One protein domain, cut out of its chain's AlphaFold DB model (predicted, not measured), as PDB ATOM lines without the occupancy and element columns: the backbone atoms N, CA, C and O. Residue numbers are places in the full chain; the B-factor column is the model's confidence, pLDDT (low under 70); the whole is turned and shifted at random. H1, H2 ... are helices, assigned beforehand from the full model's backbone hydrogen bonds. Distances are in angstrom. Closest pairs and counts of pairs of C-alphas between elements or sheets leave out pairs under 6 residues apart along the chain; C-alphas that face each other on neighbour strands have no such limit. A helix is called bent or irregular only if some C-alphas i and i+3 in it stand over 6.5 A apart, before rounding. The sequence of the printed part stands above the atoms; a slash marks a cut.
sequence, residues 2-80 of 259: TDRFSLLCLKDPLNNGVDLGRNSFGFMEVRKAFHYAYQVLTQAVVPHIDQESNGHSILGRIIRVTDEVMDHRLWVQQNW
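What this domain is: This is residues 2 to 80 of the 259 residues of the protein "Putative non-canonical poly(A) RNA polymerase PAPD5" of Stichopus japonicus (UniProt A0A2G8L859). This is an open, strung-out model with no helix core: one long helix, H2, has a looped first stretch and the tiny helix H1 beyond its first end, while the last helix, H3, sticks out as an arm beyond a long unnamed link that follows H2. The 79 printed residues hold three named helices, in the order H1, H2, H3, and no named strand; the class is all helix, though only 36 of the residues are in named elements. The whole is extended, with a radius of gyration of the C-alphas of 19.4 A, and its outline is flat, 52 by 46 by 22 A.

Where its parts are: Residues 2 to 19 hold no named element. H1, residues 20 to 23, begins at C-alpha 20 (157.870, 114.603, 204.573); it is irregular, but only just, with C-alphas 20 and 23 6.8 A apart. H2, residues 27 to 44, is 25.8 A long and starts at C-alpha 27 (155.408, 112.993, 192.885). H3, residues 67 to 80, is 19.5 A long and ends at C-alpha 80 (193.870, 109.266, 192.650).

How they stand to each other: H1, H2 and H3 are apart from one another. A tight link of 3 residues joins H1 to H2. Residues 64 to 80, of which 67 to 80 belong to H3, stand free. In H2 and H3 every O i to N i+4 pair is within hydrogen-bond range; H1 is too short for such a pair, and its one O i to N i+3 pair is not within range.

The domain as a whole: The two C-alphas farthest apart, those of Thr 2 and Gln 78, are 55.4 A apart. The printed part has no cut. The link from H2 to H3, 22 residues, is long. Mean pLDDT of the printed part is 80.9; residues 2 to 5 and 47 to 55 are under 70.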
ATOM      1  N   THR A   2     143.590 126.743 205.523       46.38
ATOM      2  CA  THR A   2     143.808 126.276 204.143       46.38
ATOM      3  C   THR A   2     144.568 124.957 204.174       46.38
ATOM      4  O   THR A   2     145.800 124.929 204.198       46.38
ATOM      5  N   ASP A   3     143.820 123.858 204.221       53.06
ATOM      6  CA  ASP A   3     144.412 122.527 204.206       53.06
ATOM      7  C   ASP A   3     144.961 122.236 202.801       53.06
ATOM      8  O   ASP A   3     144.219 122.047 201.836       53.06
ATOM      9  N   ARG A   4     146.289 122.311 202.651       63.75
ATOM     10  CA  ARG A   4     146.957 122.002 201.381       63.75
ATOM     11  C   ARG A   4     147.094 120.490 201.277       63.75
ATOM     12  O   ARG A   4     148.045 119.944 201.832       63.75
ATOM     13  N   PHE A   5     146.175 119.861 200.545       66.75
ATOM     14  CA  PHE A   5     146.224 118.439 200.201       66.75
ATOM     15  C   PHE A   5     147.620 118.050 199.683       66.75
ATOM     16  O   PHE A   5     148.035 118.492 198.609       66.75
ATOM     17  N   SER A   6     148.358 117.232 200.441       71.94
ATOM     18  CA  SER A   6     149.610 116.643 199.967       71.94
ATOM     19  C   SER A   6     149.306 115.434 199.077       71.94
ATOM     20  O   SER A   6     148.532 114.549 199.436       71.94
ATOM     21  N   LEU A   7     149.911 115.393 197.884       81.00
ATOM     22  CA  LEU A   7     149.754 114.278 196.931       81.00
ATOM     23  C   LEU A   7     150.433 112.984 197.411       81.00
ATOM     24  O   LEU A   7     150.161 111.901 196.898       81.00
ATOM     25  N   LEU A   8     151.330 113.116 198.386       84.44
ATOM     26  CA  LEU A   8     152.071 112.056 199.040       84.44
ATOM     27  C   LEU A   8     152.150 112.414 200.525       84.44
ATOM     28  O   LEU A   8     152.584 113.513 200.853       84.44
ATOM     29  N   CYS A   9     151.767 111.484 201.398       86.81
ATOM     30  CA  CYS A   9     151.925 111.614 202.843       86.81
ATOM     31  C   CYS A   9     152.964 110.594 203.324       86.81
ATOM     32  O   CYS A   9     152.779 109.386 203.162       86.81
ATOM     33  N   LEU A  10     154.069 111.079 203.889       85.00
ATOM     34  CA  LEU A  10     155.157 110.269 204.436       85.00
ATOM     35  C   LEU A  10     155.487 110.755 205.843       85.00
ATOM     36  O   LEU A  10     156.076 111.816 206.029       85.00
ATOM     37  N   LYS A  11     155.121 109.958 206.843       87.94
ATOM     38  CA  LYS A  11     155.356 110.274 208.251       87.94
ATOM     39  C   LYS A  11     156.828 110.071 208.613       87.94
ATOM     40  O   LYS A  11     157.371 108.992 208.376       87.94
ATOM     41  N   ASP A  12     157.458 111.086 209.201       83.81
ATOM     42  CA  ASP A  12     158.809 110.957 209.754       83.81
ATOM     43  C   ASP A  12     158.794 109.962 210.940       83.81
ATOM     44  O   ASP A  12     158.048 110.184 211.901       83.81
ATOM     45  N   PRO A  13     159.590 108.870 210.912       85.38
ATOM     46  CA  PRO A  13     159.648 107.899 212.006       85.38
ATOM     47  C   PRO A  13     160.199 108.475 213.320       85.38
ATOM     48  O   PRO A  13     159.976 107.879 214.371       85.38
ATOM     49  N   LEU A  14     160.916 109.604 213.276       83.69
ATOM     50  CA  LEU A  14     161.432 110.306 214.454       83.69
ATOM     51  C   LEU A  14     160.534 111.471 214.892       83.69
ATOM     52  O   LEU A  14     160.635 111.909 216.037       83.69
ATOM     53  N   ASN A  15     159.650 111.973 214.021       80.19
ATOM     54  CA  ASN A  15     158.772 113.098 214.339       80.19
ATOM     55  C   ASN A  15     157.351 112.920 213.785       80.19
ATOM     56  O   ASN A  15     157.002 113.353 212.686       80.19
ATOM     57  N   ASN A  16     156.491 112.338 214.619       75.06
ATOM     58  CA  ASN A  16     155.156 111.879 214.244       75.06
ATOM     59  C   ASN A  16     154.167 112.956 213.739       75.06
ATOM     60  O   ASN A  16     153.081 112.581 213.283       75.06
ATOM     61  N   GLY A  17     154.506 114.246 213.853       79.19
ATOM     62  CA  GLY A  17     153.693 115.384 213.405       79.19
ATOM     63  C   GLY A  17     154.121 116.018 212.073       79.19
ATOM     64  O   GLY A  17     153.464 116.956 211.631       79.19
ATOM     65  N   VAL A  18     155.202 115.550 211.435       80.31
ATOM     66  CA  VAL A  18     155.717 116.129 210.180       80.31
ATOM     67  C   VAL A  18     155.485 115.185 209.000       80.31
ATOM     68  O   VAL A  18     155.943 114.042 208.997       80.31
ATOM     69  N   ASP A  19     154.796 115.694 207.975       83.00
ATOM     70  CA  ASP A  19     154.672 115.055 206.663       83.00
ATOM     71  C   ASP A  19     155.855 115.451 205.763       83.00
ATOM     72  O   ASP A  19     155.972 116.598 205.321       83.00
ATOM     73  N   LEU A  20     156.726 114.483 205.480       82.62
ATOM     74  CA  LEU A  20     157.870 114.603 204.573       82.62
ATOM     75  C   LEU A  20     157.444 114.670 203.095       82.62
ATOM     76  O   LEU A  20     158.171 115.229 202.273       82.62
ATOM     77  N   GLY A  21     156.272 114.127 202.751       83.12
ATOM     78  CA  GLY A  21     155.716 114.132 201.395       83.12
ATOM     79  C   GLY A  21     155.103 115.476 200.982       83.12
ATOM     80  O   GLY A  21     154.933 115.745 199.792       83.12
ATOM     81  N   ARG A  22     154.867 116.381 201.941       83.75
ATOM     82  CA  ARG A  22     154.245 117.701 201.730       83.75
ATOM     83  C   ARG A  22     154.947 118.585 200.690       83.75
ATOM     84  O   ARG A  22     154.291 119.396 200.044       83.75
ATOM     85  N   ASN A  23     156.263 118.427 200.523       83.75
ATOM     86  CA  ASN A  23     157.073 119.177 199.553       83.75
ATOM     87  C   ASN A  23     157.433 118.352 198.296       83.75
ATOM     88  O   ASN A  23     158.258 118.782 197.489       83.75
ATOM     89  N   SER A  24     156.853 117.162 198.108       84.50
ATOM     90  CA  SER A  24     157.116 116.285 196.958       84.50
ATOM     91  C   SER A  24     156.326 116.704 195.710       84.50
ATOM     92  O   SER A  24     155.525 115.939 195.179       84.50
ATOM     93  N   PHE A  25     156.564 117.923 195.215       82.06
ATOM     94  CA  PHE A  25     155.850 118.483 194.056       82.06
ATOM     95  C   PHE A  25     155.990 117.635 192.774       82.06
ATOM     96  O   PHE A  25     155.045 117.557 191.999       82.06
ATOM     97  N   GLY A  26     157.121 116.941 192.588       86.69
ATOM     98  CA  GLY A  26     157.371 116.011 191.471       86.69
ATOM     99  C   GLY A  26     156.895 114.567 191.700       86.69
ATOM    100  O   GLY A  26     157.475 113.625 191.160       86.69
ATOM    101  N   PHE A  27     155.897 114.343 192.564       86.94
ATOM    102  CA  PHE A  27     155.408 112.993 192.885       86.94
ATOM    103  C   PHE A  27     154.871 112.234 191.657       86.94
ATOM    104  O   PHE A  27     155.016 111.013 191.569       86.94
ATOM    105  N   MET A  28     154.273 112.937 190.692       88.00
ATOM    106  CA  MET A  28     153.684 112.310 189.507       88.00
ATOM    107  C   MET A  28     154.750 111.723 188.574       88.00
ATOM    108  O   MET A  28     154.551 110.647 188.011       88.00
ATOM    109  N   GLU A  29     155.905 112.373 188.465       90.00
ATOM    110  CA  GLU A  29     157.076 111.919 187.711       90.00
ATOM    111  C   GLU A  29     157.670 110.675 188.372       90.00
ATOM    112  O   GLU A  29     157.903 109.665 187.708       90.00
ATOM    113  N   VAL A  30     157.812 110.704 189.703       87.88
ATOM    114  CA  VAL A  30     158.254 109.553 190.504       87.88
ATOM    115  C   VAL A  30     157.306 108.362 190.311       87.88
ATOM    116  O   VAL A  30     157.759 107.255 190.016       87.88
ATOM    117  N   ARG A  31     155.985 108.578 190.381       89.94
ATOM    118  CA  ARG A  31     154.968 107.540 190.130       89.94
ATOM    119  C   ARG A  31     155.077 106.945 188.720       89.94
ATOM    120  O   ARG A  31     155.000 105.724 188.581       89.94
ATOM    121  N   LYS A  32     155.268 107.775 187.685       92.12
ATOM    122  CA  LYS A  32     155.471 107.321 186.295       92.12
ATOM    123  C   LYS A  32     156.745 106.476 186.162       92.12
ATOM    124  O   LYS A  32     156.689 105.399 185.578       92.12
ATOM    125  N   ALA A  33     157.858 106.916 186.754       89.75
ATOM    126  CA  ALA A  33     159.129 106.191 186.722       89.75
ATOM    127  C   ALA A  33     159.034 104.807 187.392       89.75
ATOM    128  O   ALA A  33     159.498 103.815 186.830       89.75
ATOM    129  N   PHE A  34     158.367 104.711 188.549       91.00
ATOM    130  CA  PHE A  34     158.100 103.427 189.206       91.00
ATOM    131  C   PHE A  34     157.201 102.504 188.371       91.00
ATOM    132  O   PHE A  34     157.453 101.300 188.315       91.00
ATOM    133  N   HIS A  35     156.179 103.050 187.703       92.62
ATOM    134  CA  HIS A  35     155.309 102.268 186.823       92.62
ATOM    135  C   HIS A  35     156.077 101.697 185.621       92.62
ATOM    136  O   HIS A  35     156.009 100.496 185.372       92.62
ATOM    137  N   TYR A  36     156.877 102.529 184.947       92.81
ATOM    138  CA  TYR A  36     157.743 102.106 183.846       92.81
ATOM    139  C   TYR A  36     158.724 101.005 184.281       92.81
ATOM    140  O   TYR A  36     158.805  99.959 183.641       92.81
ATOM    141  N   ALA A  37     159.410 101.185 185.417       89.50
ATOM    142  CA  ALA A  37     160.325 100.177 185.949       89.50
ATOM    143  C   ALA A  37     159.620  98.832 186.213       89.50
ATOM    144  O   ALA A  37     160.151  97.779 185.864       89.50
ATOM    145  N   TYR A  38     158.403  98.853 186.769       90.88
ATOM    146  CA  TYR A  38     157.599  97.646 186.965       90.88
ATOM    147  C   TYR A  38     157.227  96.962 185.638       90.88
ATOM    148  O   TYR A  38     157.346  95.740 185.533       90.88
ATOM    149  N   GLN A  39     156.820  97.723 184.616       90.25
ATOM    150  CA  GLN A  39     156.499  97.180 183.289       90.25
ATOM    151  C   GLN A  39     157.719  96.511 182.641       90.25
ATOM    152  O   GLN A  39     157.622  95.361 182.212       90.25
ATOM    153  N   VAL A  40     158.877  97.183 182.650       86.12
ATOM    154  CA  VAL A  40     160.128  96.659 182.079       86.12
ATOM    155  C   VAL A  40     160.595  95.396 182.809       86.12
ATOM    156  O   VAL A  40     160.943  94.418 182.150       86.12
ATOM    157  N   LEU A  41     160.548  95.359 184.150       86.88
ATOM    158  CA  LEU A  41     160.854  94.134 184.905       86.88
ATOM    159  C   LEU A  41     159.881  92.999 184.578       86.88
ATOM    160  O   LEU A  41     160.306  91.857 184.426       86.88
ATOM    161  N   THR A  42     158.585  93.299 184.470       87.81
ATOM    162  CA  THR A  42     157.558  92.285 184.196       87.81
ATOM    163  C   THR A  42     157.785  91.637 182.831       87.81
ATOM    164  O   THR A  42     157.744  90.417 182.729       87.81
ATOM    165  N   GLN A  43     158.087  92.435 181.804       84.12
ATOM    166  CA  GLN A  43     158.407  91.945 180.461       84.12
ATOM    167  C   GLN A  43     159.716  91.142 180.439       84.12
ATOM    168  O   GLN A  43     159.754  90.052 179.879       84.12
ATOM    169  N   ALA A  44     160.764  91.632 181.107       81.44
ATOM    170  CA  ALA A  44     162.079  90.991 181.150       81.44
ATOM    171  C   ALA A  44     162.117  89.647 181.908       81.44
ATOM    172  O   ALA A  44     163.026  88.848 181.717       81.44
ATOM    173  N   VAL A  45     161.144  89.379 182.784       79.69
ATOM    174  CA  VAL A  45     161.024  88.088 183.491       79.69
ATOM    175  C   VAL A  45     160.197  87.067 182.689       79.69
ATOM    176  O   VAL A  45     160.192  85.882 183.024       79.69
ATOM    177  N   VAL A  46     159.528  87.475 181.599       78.44
ATOM    178  CA  VAL A  46     158.820  86.554 180.694       78.44
ATOM    179  C   VAL A  46     159.825  85.906 179.727       78.44
ATOM    180  O   VAL A  46     160.391  86.614 178.892       78.44
ATOM    181  N   PRO A  47     160.006  84.564 179.744       64.38
ATOM    182  CA  PRO A  47     161.063  83.887 178.974       64.38
ATOM    183  C   PRO A  47     161.024  84.091 177.453       64.38
ATOM    184  O   PRO A  47     162.005  83.809 176.775       64.38
ATOM    185  N   HIS A  48     159.886  84.531 176.914       60.59
ATOM    186  CA  HIS A  48     159.656  84.689 175.479       60.59
ATOM    187  C   HIS A  48     159.983  86.098 174.948       60.59
ATOM    188  O   HIS A  48     160.179  86.259 173.752       60.59
ATOM    189  N   ILE A  49     160.048  87.111 175.823       60.22
ATOM    190  CA  ILE A  49     160.270  88.523 175.444       60.22
ATOM    191  C   ILE A  49     161.756  88.902 175.578       60.22
ATOM    192  O   ILE A  49     162.240  89.825 174.929       60.22
ATOM    193  N   ASP A  50     162.522  88.164 176.386       60.16
ATOM    194  CA  ASP A  50     163.909  88.518 176.721       60.16
ATOM    195  C   ASP A  50     164.897  88.430 175.536       60.16
ATOM    196  O   ASP A  50     166.006  88.965 175.600       60.16
ATOM    197  N   GLN A  51     164.474  87.802 174.434       59.97
ATOM    198  CA  GLN A  51     165.272  87.538 173.235       59.97
ATOM    199  C   GLN A  51     165.566  88.793 172.388       59.97
ATOM    200  O   GLN A  51     166.567  88.811 171.677       59.97
ATOM    201  N   GLU A  52     164.765  89.859 172.506       59.56
ATOM    202  CA  GLU A  52     165.020  91.165 171.860       59.56
ATOM    203  C   GLU A  52     165.964  92.073 172.672       59.56
ATOM    204  O   GLU A  52     166.290  93.189 172.260       59.56
ATOM    205  N   SER A  53     166.423  91.629 173.845       62.41
ATOM    206  CA  SER A  53     167.339  92.433 174.649       62.41
ATOM    207  C   SER A  53     168.769  92.366 174.104       62.41
ATOM    208  O   SER A  53     169.453  91.352 174.211       62.41
ATOM    209  N   ASN A  54     169.236  93.487 173.543       65.50
ATOM    210  CA  ASN A  54     170.560  93.666 172.928       65.50
ATOM    211  C   ASN A  54     171.725  93.564 173.945       65.50
ATOM    212  O   ASN A  54     172.393  94.547 174.253       65.50
ATOM    213  N   GLY A  55     171.933  92.388 174.542       67.44
ATOM    214  CA  GLY A  55     172.953  92.119 175.565       67.44
ATOM    215  C   GLY A  55     172.701  92.766 176.937       67.44
ATOM    216  O   GLY A  55     173.491  92.577 177.862       67.44
ATOM    217  N   HIS A  56     171.619  93.531 177.107       73.62
ATOM    218  CA  HIS A  56     171.329  94.238 178.356       73.62
ATOM    219  C   HIS A  56     170.680  93.330 179.406       73.62
ATOM    220  O   HIS A  56     169.557  92.844 179.229       73.62
ATOM    221  N   SER A  57     171.350  93.202 180.556       81.69
ATOM    222  CA  SER A  57     170.781  92.568 181.748       81.69
ATOM    223  C   SER A  57     169.473  93.246 182.171       81.69
ATOM    224  O   SER A  57     169.269  94.439 181.934       81.69
ATOM    225  N   ILE A  58     168.602  92.497 182.851       82.06
ATOM    226  CA  ILE A  58     167.279  92.961 183.306       82.06
ATOM    227  C   ILE A  58     167.361  94.307 184.055       82.06
ATOM    228  O   ILE A  58     166.556  95.204 183.820       82.06
ATOM    229  N   LEU A  59     168.376  94.483 184.912       84.25
ATOM    230  CA  LEU A  59     168.603  95.735 185.642       84.25
ATOM    231  C   LEU A  59     169.162  96.858 184.754       84.25
ATOM    232  O   LEU A  59     168.790  98.014 184.946       84.25
ATOM    233  N   GLY A  60     169.997  96.537 183.760       84.00
ATOM    234  CA  GLY A  60     170.557  97.507 182.809       84.00
ATOM    235  C   GLY A  60     169.519  98.170 181.892       84.00
ATOM    236  O   GLY A  60     169.792  99.220 181.320       84.00
ATOM    237  N   ARG A  61     168.305  97.609 181.788       83.38
ATOM    238  CA  ARG A  61     167.175  98.220 181.056       83.38
ATOM    239  C   ARG A  61     166.486  99.352 181.827       83.38
ATOM    240  O   ARG A  61     165.725 100.116 181.240       83.38
ATOM    241  N   ILE A  62     166.735  99.452 183.135       86.44
ATOM    242  CA  ILE A  62     166.071 100.402 184.046       86.44
ATOM    243  C   ILE A  62     167.090 101.350 184.676       86.44
ATOM    244  O   ILE A  62     166.841 102.549 184.787       86.44
ATOM    245  N   ILE A  63     168.248 100.825 185.074       87.06
ATOM    246  CA  ILE A  63     169.334 101.591 185.676       87.06
ATOM    247  C   ILE A  63     170.324 101.947 184.573       87.06
ATOM    248  O   ILE A  63     171.083 101.098 184.110       87.06
ATOM    249  N   ARG A  64     170.326 103.220 184.174       83.94
ATOM    250  CA  ARG A  64     171.305 103.788 183.243       83.94
ATOM    251  C   ARG A  64     172.227 104.724 184.019       83.94
ATOM    252  O   ARG A  64     171.756 105.565 184.782       83.94
ATOM    253  N   VAL A  65     173.533 104.555 183.842       82.62
ATOM    254  CA  VAL A  65     174.551 105.496 184.327       82.62
ATOM    255  C   VAL A  65     174.828 106.466 183.183       82.62
ATOM    256  O   VAL A  65     174.931 106.023 182.043       82.62
ATOM    257  N   THR A  66     174.889 107.768 183.461       86.38
ATOM    258  CA  THR A  66     175.243 108.773 182.449       86.38
ATOM    259  C   THR A  66     176.742 108.760 182.176       86.38
ATOM    260  O   THR A  66     177.536 108.467 183.075       86.38
ATOM    261  N   ASP A  67     177.129 109.129 180.957       86.69
ATOM    262  CA  ASP A  67     178.536 109.163 180.552       86.69
ATOM    263  C   ASP A  67     179.340 110.138 181.428       86.69
ATOM    264  O   ASP A  67     180.391 109.765 181.928       86.69
ATOM    265  N   GLU A  68     178.768 111.286 181.813       85.06
ATOM    266  CA  GLU A  68     179.352 112.219 182.799       85.06
ATOM    267  C   GLU A  68     179.763 111.545 184.128       85.06
ATOM    268  O   GLU A  68     180.790 111.869 184.729       85.06
ATOM    269  N   VAL A  69     178.955 110.594 184.616       83.50
ATOM    270  CA  VAL A  69     179.245 109.843 185.848       83.50
ATOM    271  C   VAL A  69     180.320 108.786 185.601       83.50
ATOM    272  O   VAL A  69     181.076 108.471 186.524       83.50
ATOM    273  N   MET A  70     180.418 108.244 184.386       87.19
ATOM    274  CA  MET A  70     181.515 107.363 183.987       87.19
ATOM    275  C   MET A  70     182.829 108.133 183.829       87.19
ATOM    276  O   MET A  70     183.834 107.714 184.401       87.19
ATOM    277  N   ASP A  71     182.805 109.295 183.184       89.81
ATOM    278  CA  ASP A  71     183.950 110.188 183.007       89.81
ATOM    279  C   ASP A  71     184.478 110.682 184.352       89.81
ATOM    280  O   ASP A  71     185.677 110.610 184.614       89.81
ATOM    281  N   HIS A  72     183.595 111.087 185.272       84.94
ATOM    282  CA  HIS A  72     184.007 111.445 186.629       84.94
ATOM    283  C   HIS A  72     184.648 110.258 187.370       84.94
ATOM    284  O   HIS A  72     185.628 110.440 188.089       84.94
ATOM    285  N   ARG A  73     184.139 109.026 187.207       84.75
ATOM    286  CA  ARG A  73     184.766 107.825 187.800       84.75
ATOM    287  C   ARG A  73     186.141 107.552 187.198       84.75
ATOM    288  O   ARG A  73     187.061 107.235 187.949       84.75
ATOM    289  N   LEU A  74     186.281 107.698 185.882       87.06
ATOM    290  CA  LEU A  74     187.540 107.512 185.170       87.06
ATOM    291  C   LEU A  74     188.567 108.578 185.577       87.06
ATOM    292  O   LEU A  74     189.700 108.238 185.902       87.06
ATOM    293  N   TRP A  75     188.156 109.843 185.663       89.56
ATOM    294  CA  TRP A  75     188.980 110.936 186.172       89.56
ATOM    295  C   TRP A  75     189.397 110.708 187.629       89.56
ATOM    296  O   TRP A  75     190.565 110.880 187.970       89.56
ATOM    297  N   VAL A  76     188.480 110.238 188.488       85.31
ATOM    298  CA  VAL A  76     188.812 109.875 189.875       85.31
ATOM    299  C   VAL A  76     189.872 108.770 189.919       85.31
ATOM    300  O   VAL A  76     190.811 108.845 190.714       85.31
ATOM    301  N   GLN A  77     189.753 107.755 189.060       82.50
ATOM    302  CA  GLN A  77     190.759 106.702 188.943       82.50
ATOM    303  C   GLN A  77     192.098 107.270 188.452       82.50
ATOM    304  O   GLN A  77     193.113 107.052 189.103       82.50
ATOM    305  N   GLN A  78     192.121 108.052 187.374       84.25
ATOM    306  CA  GLN A  78     193.354 108.620 186.819       84.25
ATOM    307  C   GLN A  78     194.078 109.549 187.811       84.25
ATOM    308  O   GLN A  78     195.289 109.431 187.989       84.25
ATOM    309  N   ASN A  79     193.346 110.415 188.517       83.88
ATOM    310  CA  ASN A  79     193.937 111.408 189.417       83.88
ATOM    311  C   ASN A  79     194.279 110.874 190.820       83.88
ATOM    312  O   ASN A  79     195.129 111.464 191.489       83.88
ATOM    313  N   TRP A  80     193.655 109.780 191.286       77.94
ATOM    314  CA  TRP A  80     193.870 109.266 192.650       77.94
ATOM    315  C   TRP A  80     194.230 107.774 192.771       77.94
ATOM    316  O   TRP A  80     194.568 107.347 193.877       77.94
TER     317      TRP A  80